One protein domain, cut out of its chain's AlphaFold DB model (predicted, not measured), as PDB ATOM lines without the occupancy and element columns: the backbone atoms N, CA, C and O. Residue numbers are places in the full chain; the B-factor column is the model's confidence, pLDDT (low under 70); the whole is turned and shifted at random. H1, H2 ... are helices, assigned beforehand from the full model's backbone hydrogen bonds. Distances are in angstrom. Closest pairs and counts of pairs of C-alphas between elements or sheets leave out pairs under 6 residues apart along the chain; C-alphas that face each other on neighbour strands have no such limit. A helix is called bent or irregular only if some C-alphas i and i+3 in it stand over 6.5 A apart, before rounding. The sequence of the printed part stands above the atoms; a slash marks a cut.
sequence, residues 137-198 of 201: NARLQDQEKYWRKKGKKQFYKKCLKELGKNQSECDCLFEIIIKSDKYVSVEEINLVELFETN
ATOM      1  N   ASN A 137      44.278  13.818  14.367       78.88
ATOM      2  CA  ASN A 137      45.036  14.970  13.881       78.88
ATOM      3  C   ASN A 137      44.222  16.268  13.894       78.88
ATOM      4  O   ASN A 137      44.721  17.292  14.366       78.88
ATOM      5  N   ALA A 138      42.970  16.231  13.425       77.38
ATOM      6  CA  ALA A 138      42.068  17.378  13.487       77.38
ATOM      7  C   ALA A 138      41.822  17.815  14.940       77.38
ATOM      8  O   ALA A 138      41.959  18.996  15.268       77.38
ATOM      9  N   ARG A 139      41.573  16.856  15.843       77.75
ATOM     10  CA  ARG A 139      41.444  17.125  17.279       77.75
ATOM     11  C   ARG A 139      42.738  17.686  17.876       77.75
ATOM     12  O   ARG A 139      42.647  18.623  18.663       77.75
ATOM     13  N   LEU A 140      43.925  17.182  17.511       72.25
ATOM     14  CA  LEU A 140      45.201  17.724  18.013       72.25
ATOM     15  C   LEU A 140      45.348  19.197  17.615       72.25
ATOM     16  O   LEU A 140      45.663  20.030  18.459       72.25
ATOM     17  N   GLN A 141      45.082  19.530  16.349       75.50
ATOM     18  CA  GLN A 141      45.206  20.899  15.840       75.50
ATOM     19  C   GLN A 141      44.226  21.862  16.520       75.50
ATOM     20  O   GLN A 141      44.606  22.973  16.906       75.50
ATOM     21  N   ASP A 142      42.971  21.445  16.695       78.38
ATOM     22  CA  ASP A 142      41.967  22.239  17.402       78.38
ATOM     23  C   ASP A 142      42.338  22.443  18.872       78.38
ATOM     24  O   ASP A 142      42.185  23.551  19.397       78.38
ATOM     25  N   GLN A 143      42.896  21.419  19.518       80.12
ATOM     26  CA  GLN A 143      43.335  21.492  20.907       80.12
ATOM     27  C   GLN A 143      44.581  22.370  21.080       80.12
ATOM     28  O   GLN A 143      44.596  23.248  21.942       80.12
ATOM     29  N   GLU A 144      45.588  22.266  20.213       82.12
ATOM     30  CA  GLU A 144      46.746  23.173  20.220       82.12
ATOM     31  C   GLU A 144      46.313  24.633  20.017       82.12
ATOM     32  O   GLU A 144      46.761  25.554  20.714       82.12
ATOM     33  N   LYS A 145      45.367  24.866  19.101       84.88
ATOM     34  CA  LYS A 145      44.762  26.184  18.885       84.88
ATOM     35  C   LYS A 145      43.982  26.662  20.112       84.88
ATOM     36  O   LYS A 145      44.076  27.852  20.435       84.88
ATOM     37  N   TYR A 146      43.237  25.785  20.785       85.44
ATOM     38  CA  TYR A 146      42.530  26.080  22.032       85.44
ATOM     39  C   TYR A 146      43.508  26.492  23.132       85.44
ATOM     40  O   TYR A 146      43.357  27.582  23.689       85.44
ATOM     41  N   TRP A 147      44.546  25.697  23.395       85.50
ATOM     42  CA  TRP A 147      45.541  25.972  24.432       85.50
ATOM     43  C   TRP A 147      46.298  27.277  24.176       85.50
ATOM     44  O   TRP A 147      46.463  28.073  25.106       85.50
ATOM     45  N   ARG A 148      46.633  27.572  22.910       83.06
ATOM     46  CA  ARG A 148      47.254  28.843  22.496       83.06
ATOM     47  C   ARG A 148      46.351  30.059  22.715       83.06
ATOM     48  O   ARG A 148      46.846  31.118  23.086       83.06
ATOM     49  N   LYS A 149      45.047  29.955  22.430       84.75
ATOM     50  CA  LYS A 149      44.131  31.114  22.443       84.75
ATOM     51  C   LYS A 149      43.406  31.324  23.772       84.75
ATOM     52  O   LYS A 149      43.183  32.466  24.165       84.75
ATOM     53  N   LYS A 150      42.978  30.244  24.426       87.81
ATOM     54  CA  LYS A 150      42.008  30.282  25.532       87.81
ATOM     55  C   LYS A 150      42.418  29.403  26.714       87.81
ATOM     56  O   LYS A 150      42.354  29.879  27.847       87.81
ATOM     57  N   GLY A 151      42.872  28.176  26.449       87.88
ATOM     58  CA  GLY A 151      43.140  27.158  27.469       87.88
ATOM     59  C   GLY A 151      44.114  27.634  28.540       87.88
ATOM     60  O   GLY A 151      43.776  27.590  29.718       87.88
ATOM     61  N   LYS A 152      45.249  28.239  28.152       91.06
ATOM     62  CA  LYS A 152      46.211  28.803  29.117       91.06
ATOM     63  C   LYS A 152      45.533  29.764  30.099       91.06
ATOM     64  O   LYS A 152      45.601  29.583  31.308       91.06
ATOM     65  N   LYS A 153      44.790  30.752  29.597       92.25
ATOM     66  CA  LYS A 153      44.103  31.738  30.446       92.25
ATOM     67  C   LYS A 153      43.088  31.089  31.395       92.25
ATOM     68  O   LYS A 153      42.986  31.507  32.547       92.25
ATOM     69  N   GLN A 154      42.324  30.110  30.914       92.75
ATOM     70  CA  GLN A 154      41.336  29.403  31.735       92.75
ATOM     71  C   GLN A 154      42.005  28.561  32.822       92.75
ATOM     72  O   GLN A 154      41.593  28.640  33.977       92.75
ATOM     73  N   PHE A 155      43.065  27.835  32.469       93.19
ATOM     74  CA  PHE A 155      43.838  27.026  33.402       93.19
ATOM     75  C   PHE A 155      44.393  27.874  34.549       93.19
ATOM     76  O   PHE A 155      44.078  27.605  35.703       93.19
ATOM     77  N   TYR A 156      45.127  28.956  34.252       92.81
ATOM     78  CA  TYR A 156      45.710  29.801  35.304       92.81
ATOM     79  C   TYR A 156      44.648  30.475  36.168       92.81
ATOM     80  O   TYR A 156      44.842  30.627  37.371       92.81
ATOM     81  N   LYS A 157      43.496  30.850  35.594       93.56
ATOM     82  CA  LYS A 157      42.376  31.367  36.387       93.56
ATOM     83  C   LYS A 157      41.922  30.331  37.418       93.56
ATOM     84  O   LYS A 157      41.776  30.688  38.582       93.56
ATOM     85  N   LYS A 158      41.710  29.083  36.996       91.94
ATOM     86  CA  LYS A 158      41.241  27.995  37.862       91.94
ATOM     87  C   LYS A 158      42.305  27.613  38.895       91.94
ATOM     88  O   LYS A 158      42.023  27.623  40.088       91.94
ATOM     89  N   CYS A 159      43.544  27.403  38.457       91.94
ATOM     90  CA  CYS A 159      44.676  27.037  39.309       91.94
ATOM     91  C   CYS A 159      44.954  28.077  40.414       91.94
ATOM     92  O   CYS A 159      45.005  27.732  41.592       91.94
ATOM     93  N   LEU A 160      45.035  29.364  40.060       93.06
ATOM     94  CA  LEU A 160      45.338  30.420  41.032       93.06
ATOM     95  C   LEU A 160      44.133  30.777  41.914       93.06
ATOM     96  O   LEU A 160      44.285  30.987  43.113       93.06
ATOM     97  N   LYS A 161      42.932  30.907  41.329       90.06
ATOM     98  CA  LYS A 161      41.779  31.496  42.038       90.06
ATOM     99  C   LYS A 161      40.848  30.479  42.672       90.06
ATOM    100  O   LYS A 161      40.282  30.770  43.715       90.06
ATOM    101  N   GLU A 162      40.633  29.343  42.019       86.38
ATOM    102  CA  GLU A 162      39.678  28.336  42.497       86.38
ATOM    103  C   GLU A 162      40.375  27.307  43.388       86.38
ATOM    104  O   GLU A 162      39.772  26.801  44.327       86.38
ATOM    105  N   LEU A 163      41.656  27.038  43.128       85.94
ATOM    106  CA  LEU A 163      42.435  26.007  43.820       85.94
ATOM    107  C   LEU A 163      43.492  26.587  44.772       85.94
ATOM    108  O   LEU A 163      44.119  25.839  45.517       85.94
ATOM    109  N   GLY A 164      43.689  27.910  44.759       88.75
ATOM    110  CA  GLY A 164      44.570  28.616  45.693       88.75
ATOM    111  C   GLY A 164      46.060  28.301  45.537       88.75
ATOM    112  O   GLY A 164      46.816  28.482  46.490       88.75
ATOM    113  N   LYS A 165      46.487  27.810  44.367       90.81
ATOM    114  CA  LYS A 165      47.889  27.486  44.089       90.81
ATOM    115  C   LYS A 165      48.713  28.731  43.787       90.81
ATOM    116  O   LYS A 165      48.181  29.758  43.361       90.81
ATOM    117  N   ASN A 166      50.021  28.640  44.001       93.06
ATOM    118  CA  ASN A 166      50.950  29.702  43.638       93.06
ATOM    119  C   ASN A 166      51.353  29.620  42.150       93.06
ATOM    120  O   ASN A 166      51.055  28.655  41.447       93.06
ATOM    121  N   GLN A 167      52.029  30.660  41.656       93.62
ATOM    122  CA  GLN A 167      52.413  30.755  40.244       93.62
ATOM    123  C   GLN A 167      53.355  29.620  39.800       93.62
ATOM    124  O   GLN A 167      53.137  29.064  38.728       93.62
ATOM    125  N   SER A 168      54.341  29.252  40.627       92.88
ATOM    126  CA  SER A 168      55.314  28.185  40.336       92.88
ATOM    127  C   SER A 168      54.635  26.822  40.225       92.88
ATOM    128  O   SER A 168      54.859  26.088  39.262       92.88
ATOM    129  N   GLU A 169      53.729  26.517  41.161       91.88
ATOM    130  CA  GLU A 169      52.914  25.302  41.112       91.88
ATOM    131  C   GLU A 169      52.112  25.257  39.805       91.88
ATOM    132  O   GLU A 169      52.180  24.275  39.065       91.88
ATOM    133  N   CYS A 170      51.399  26.338  39.470       92.56
ATOM    134  CA  CYS A 170      50.605  26.393  38.246       92.56
ATOM    135  C   CYS A 170      51.455  26.279  36.973       92.56
ATOM    136  O   CYS A 170      51.023  25.624  36.028       92.56
ATOM    137  N   ASP A 171      52.646  26.877  36.929       92.75
ATOM    138  CA  ASP A 171      53.559  26.762  35.787       92.75
ATOM    139  C   ASP A 171      54.020  25.309  35.586       92.75
ATOM    140  O   ASP A 171      53.940  24.784  34.475       92.75
ATOM    141  N   CYS A 172      54.416  24.629  36.665       91.38
ATOM    142  CA  CYS A 172      54.773  23.209  36.648       91.38
ATOM    143  C   CYS A 172      53.617  22.332  36.139       91.38
ATOM    144  O   CYS A 172      53.790  21.514  35.236       91.38
ATOM    145  N   LEU A 173      52.412  22.553  36.664       90.25
ATOM    146  CA  LEU A 173      51.216  21.791  36.305       90.25
ATOM    147  C   LEU A 173      50.781  22.043  34.861       90.25
ATOM    148  O   LEU A 173      50.361  21.119  34.167       90.25
ATOM    149  N   PHE A 174      50.922  23.277  34.383       90.75
ATOM    150  CA  PHE A 174      50.673  23.612  32.988       90.75
ATOM    151  C   PHE A 174      51.623  22.853  32.053       90.75
ATOM    152  O   PHE A 174      51.178  22.300  31.051       90.75
ATOM    153  N   GLU A 175      52.910  22.773  32.394       89.19
ATOM    154  CA  GLU A 175      53.896  22.013  31.617       89.19
ATOM    155  C   GLU A 175      53.590  20.514  31.581       89.19
ATOM    156  O   GLU A 175      53.787  19.876  30.545       89.19
ATOM    157  N   ILE A 176      53.080  19.951  32.679       87.81
ATOM    158  CA  ILE A 176      52.621  18.558  32.721       87.81
ATOM    159  C   ILE A 176      51.442  18.378  31.763       87.81
ATOM    160  O   ILE A 176      51.541  17.568  30.845       87.81
ATOM    161  N   ILE A 177      50.396  19.205  31.874       85.06
ATOM    162  CA  ILE A 177      49.203  19.133  31.010       85.06
ATOM    163  C   ILE A 177      49.570  19.236  29.530       85.06
ATOM    164  O   ILE A 177      49.074  18.468  28.713       85.06
ATOM    165  N   ILE A 178      50.453  20.164  29.156       82.75
ATOM    166  CA  ILE A 178      50.853  20.340  27.754       82.75
ATOM    167  C   ILE A 178      51.664  19.137  27.229       82.75
ATOM    168  O   ILE A 178      51.700  18.905  26.018       82.75
ATOM    169  N   LYS A 179      52.280  18.340  28.109       81.81
ATOM    170  CA  LYS A 179      53.042  17.138  27.739       81.81
ATOM    171  C   LYS A 179      52.205  15.858  27.750       81.81
ATOM    172  O   LYS A 179      52.375  15.053  26.837       81.81
ATOM    173  N   SER A 180      51.329  15.666  28.736       73.50
ATOM    174  CA  SER A 180      50.540  14.436  28.916       73.50
ATOM    175  C   SER A 180      49.129  14.530  28.337       73.50
ATOM    176  O   SER A 180      48.677  13.602  27.674       73.50
ATOM    177  N   ASP A 181      48.461  15.669  28.521       69.50
ATOM    178  CA  ASP A 181      47.006  15.804  28.373       69.50
ATOM    179  C   ASP A 181      46.598  16.949  27.439       69.50
ATOM    180  O   ASP A 181      45.481  17.470  27.500       69.50
ATOM    181  N   LYS A 182      47.476  17.326  26.500       66.06
ATOM    182  CA  LYS A 182      47.243  18.438  25.559       66.06
ATOM    183  C   LYS A 182      46.023  18.271  24.643       66.06
ATOM    184  O   LYS A 182      45.735  19.163  23.852       66.06
ATOM    185  N   TYR A 183      45.313  17.146  24.731       67.44
ATOM    186  CA  TYR A 183      44.143  16.786  23.921       67.44
ATOM    187  C   TYR A 183      42.795  17.008  24.623       67.44
ATOM    188  O   TYR A 183      41.743  16.672  24.057       67.44
ATOM    189  N   VAL A 184      42.839  17.551  25.840       78.06
ATOM    190  CA  VAL A 184      41.708  17.724  26.752       78.06
ATOM    191  C   VAL A 184      41.530  19.216  27.059       78.06
ATOM    192  O   VAL A 184      42.515  19.948  27.195       78.06
ATOM    193  N   SER A 185      40.285  19.697  27.127       81.44
ATOM    194  CA  SER A 185      40.008  21.087  27.516       81.44
ATOM    195  C   SER A 185      40.169  21.291  29.029       81.44
ATOM    196  O   SER A 185      40.094  20.346  29.806       81.44
ATOM    197  N   VAL A 186      40.333  22.535  29.495       83.56
ATOM    198  CA  VAL A 186      40.437  22.839  30.942       83.56
ATOM    199  C   VAL A 186      39.200  22.377  31.724       83.56
ATOM    200  O   VAL A 186      39.284  22.081  32.916       83.56
ATOM    201  N   GLU A 187      38.042  22.342  31.069       82.94
ATOM    202  CA  GLU A 187      36.784  21.861  31.640       82.94
ATOM    203  C   GLU A 187      36.722  20.330  31.750       82.94
ATOM    204  O   GLU A 187      36.050  19.821  32.642       82.94
ATOM    205  N   GLU A 188      37.427  19.615  30.877       82.31
ATOM    206  CA  GLU A 188      37.480  18.151  30.842       82.31
ATOM    207  C   GLU A 188      38.607  17.579  31.728       82.31
ATOM    208  O   GLU A 188      38.586  16.394  32.058       82.31
ATOM    209  N   ILE A 189      39.581  18.399  32.146       83.75
ATOM    210  CA  ILE A 189      40.666  17.971  33.041       83.75
ATOM    211  C   ILE A 189      40.160  17.853  34.483       83.75
ATOM    212  O   ILE A 189      39.682  18.830  35.081       83.75
ATOM    213  N   ASN A 190      40.381  16.685  35.090       85.06
ATOM    214  CA  ASN A 190      40.275  16.514  36.534       85.06
ATOM    215  C   ASN A 190      41.488  17.150  37.228       85.06
ATOM    216  O   ASN A 190      42.471  16.492  37.559       85.06
ATOM    217  N   LEU A 191      41.428  18.469  37.411       81.00
ATOM    218  CA  LEU A 191      42.548  19.221  37.971       81.00
ATOM    219  C   LEU A 191      42.901  18.764  39.389       81.00
ATOM    220  O   LEU A 191      44.074  18.744  39.721       81.00
ATOM    221  N   VAL A 192      41.915  18.359  40.195       82.06
ATOM    222  CA  VAL A 192      42.149  17.892  41.571       82.06
ATOM    223  C   VAL A 192      43.037  16.647  41.575       82.06
ATOM    224  O   VAL A 192      44.090  16.657  42.203       82.06
ATOM    225  N   GLU A 193      42.666  15.629  40.800       83.94
ATOM    226  CA  GLU A 193      43.445  14.393  40.659       83.94
ATOM    227  C   GLU A 193      44.844  14.656  40.092       83.94
ATOM    228  O   GLU A 193      45.831  14.105  40.578       83.94
ATOM    229  N   LEU A 194      44.957  15.551  39.107       81.69
ATOM    230  CA  LEU A 194      46.249  15.941  38.546       81.69
ATOM    231  C   LEU A 194      47.187  16.521  39.619       81.69
ATOM    232  O   LEU A 194      48.385  16.253  39.591       81.69
ATOM    233  N   PHE A 195      46.664  17.294  40.573       77.62
ATOM    234  CA  PHE A 195      47.472  17.850  41.664       77.62
ATOM    235  C   PHE A 195      47.842  16.822  42.722       77.62
ATOM    236  O   PHE A 195      48.933  16.893  43.274       77.62
ATOM    237  N   GLU A 196      46.946  15.888  43.024       80.38
ATOM    238  CA  GLU A 196      47.210  14.832  44.005       80.38
ATOM    239  C   GLU A 196      48.263  13.840  43.501       80.38
ATOM    240  O   GLU A 196      49.021  13.278  44.288       80.38
ATOM    241  N   THR A 197      48.332  13.653  42.184       82.00
ATOM    242  CA  THR A 197      49.227  12.689  41.534       82.00
ATOM    243  C   THR A 197      50.573  13.272  41.105       82.00
ATOM    244  O   THR A 197      51.489  12.504  40.811       82.00
ATOM    245  N   ASN A 198      50.736  14.601  41.083       81.00
ATOM    246  CA  ASN A 198      51.966  15.257  40.633       81.00
ATOM    247  C   ASN A 198      52.539  16.202  41.695       81.00
ATOM    248  O   ASN A 198      51.898  17.165  42.115       81.00
TER     249      ASN A 198
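What this domain is: This is residues 137 to 198 of the 201 residues of the protein "TonB_C domain-containing protein" of Bacteroidetes bacterium HGW-Bacteroidetes-16 (UniProt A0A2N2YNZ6). A long helix with a sharp bend, H1, makes the long axis, and a second helix, H2, folds back from its far end, so that arm H1b and H2 form a V that is closed at the tight link between them. From the open end of the V the link of residues 181 to 190 runs back past H1 to the short helix H3, which sits near both H1b and H2. The printed part has 62 residues with three named helices, in the order H1, H2, H3, and no named strand; its class is all helix. It is compact, with a radius of gyration of the C-alphas of 11.2 A, but elongated in outline, spanning 34 by 22 by 18 A.

How they stand to each other: Start at residue 137, where H1, residues 137 to 162, begins; by its hydrogen bonds it was assigned as one helix, but it is bent, for C-alphas 149 and 152 are 7.4 A apart. Its arms, H1a with residues 137 to 149 and H1b with residues 152 to 162, stand at a steep tilt of 61 degrees. Go on to H2, residues 167 to 180, which touches H1b; the closest C-alphas are those of Cys 159 and Cys 170, 6.1 A apart. These two run opposite ways at a steep tilt of 49 degrees. H1a and H2 are only just apart, with a closest distance of 8.4 A between their C-alphas. Last comes H3, residues 191 to 197, close to H2 but not clearly touching it; the closest C-alphas, of Leu 173 and Phe 195, are 7.6 A apart, and the two lines are about perpendicular at 88 degrees. H3 and H1b are near each other, with 5 pairs of C-alphas within 10 A, while H1a and H3 are apart. In the backbones of H1a, H1b, H2 and H3, every O i to N i+4 pair is within hydrogen-bond range.

Where its parts are: Find C-alpha 137 at (45.036, 14.970, 13.881); from there H1a runs 18.3 A to C-alpha 149. Pick up H1b at C-alpha 152, at (46.211, 28.803, 29.117), and follow it 14.9 A to C-alpha 162. H2 spans 20.0 A from C-alpha 167 to C-alpha 180. H3 covers 10.0 A and ends at C-alpha 197, at (49.227, 12.689, 41.534).

The domain as a whole: The two C-alphas farthest apart are those of Asn 137 and Gly 164, 34.6 A. The printed part has no cut. The link from H1 to H2, 4 residues, is tight, and that from H2 to H3, 10 residues, is short. The mean pLDDT of the printed part is 84.8; look at residues 181 to 183 for the three that are under 70.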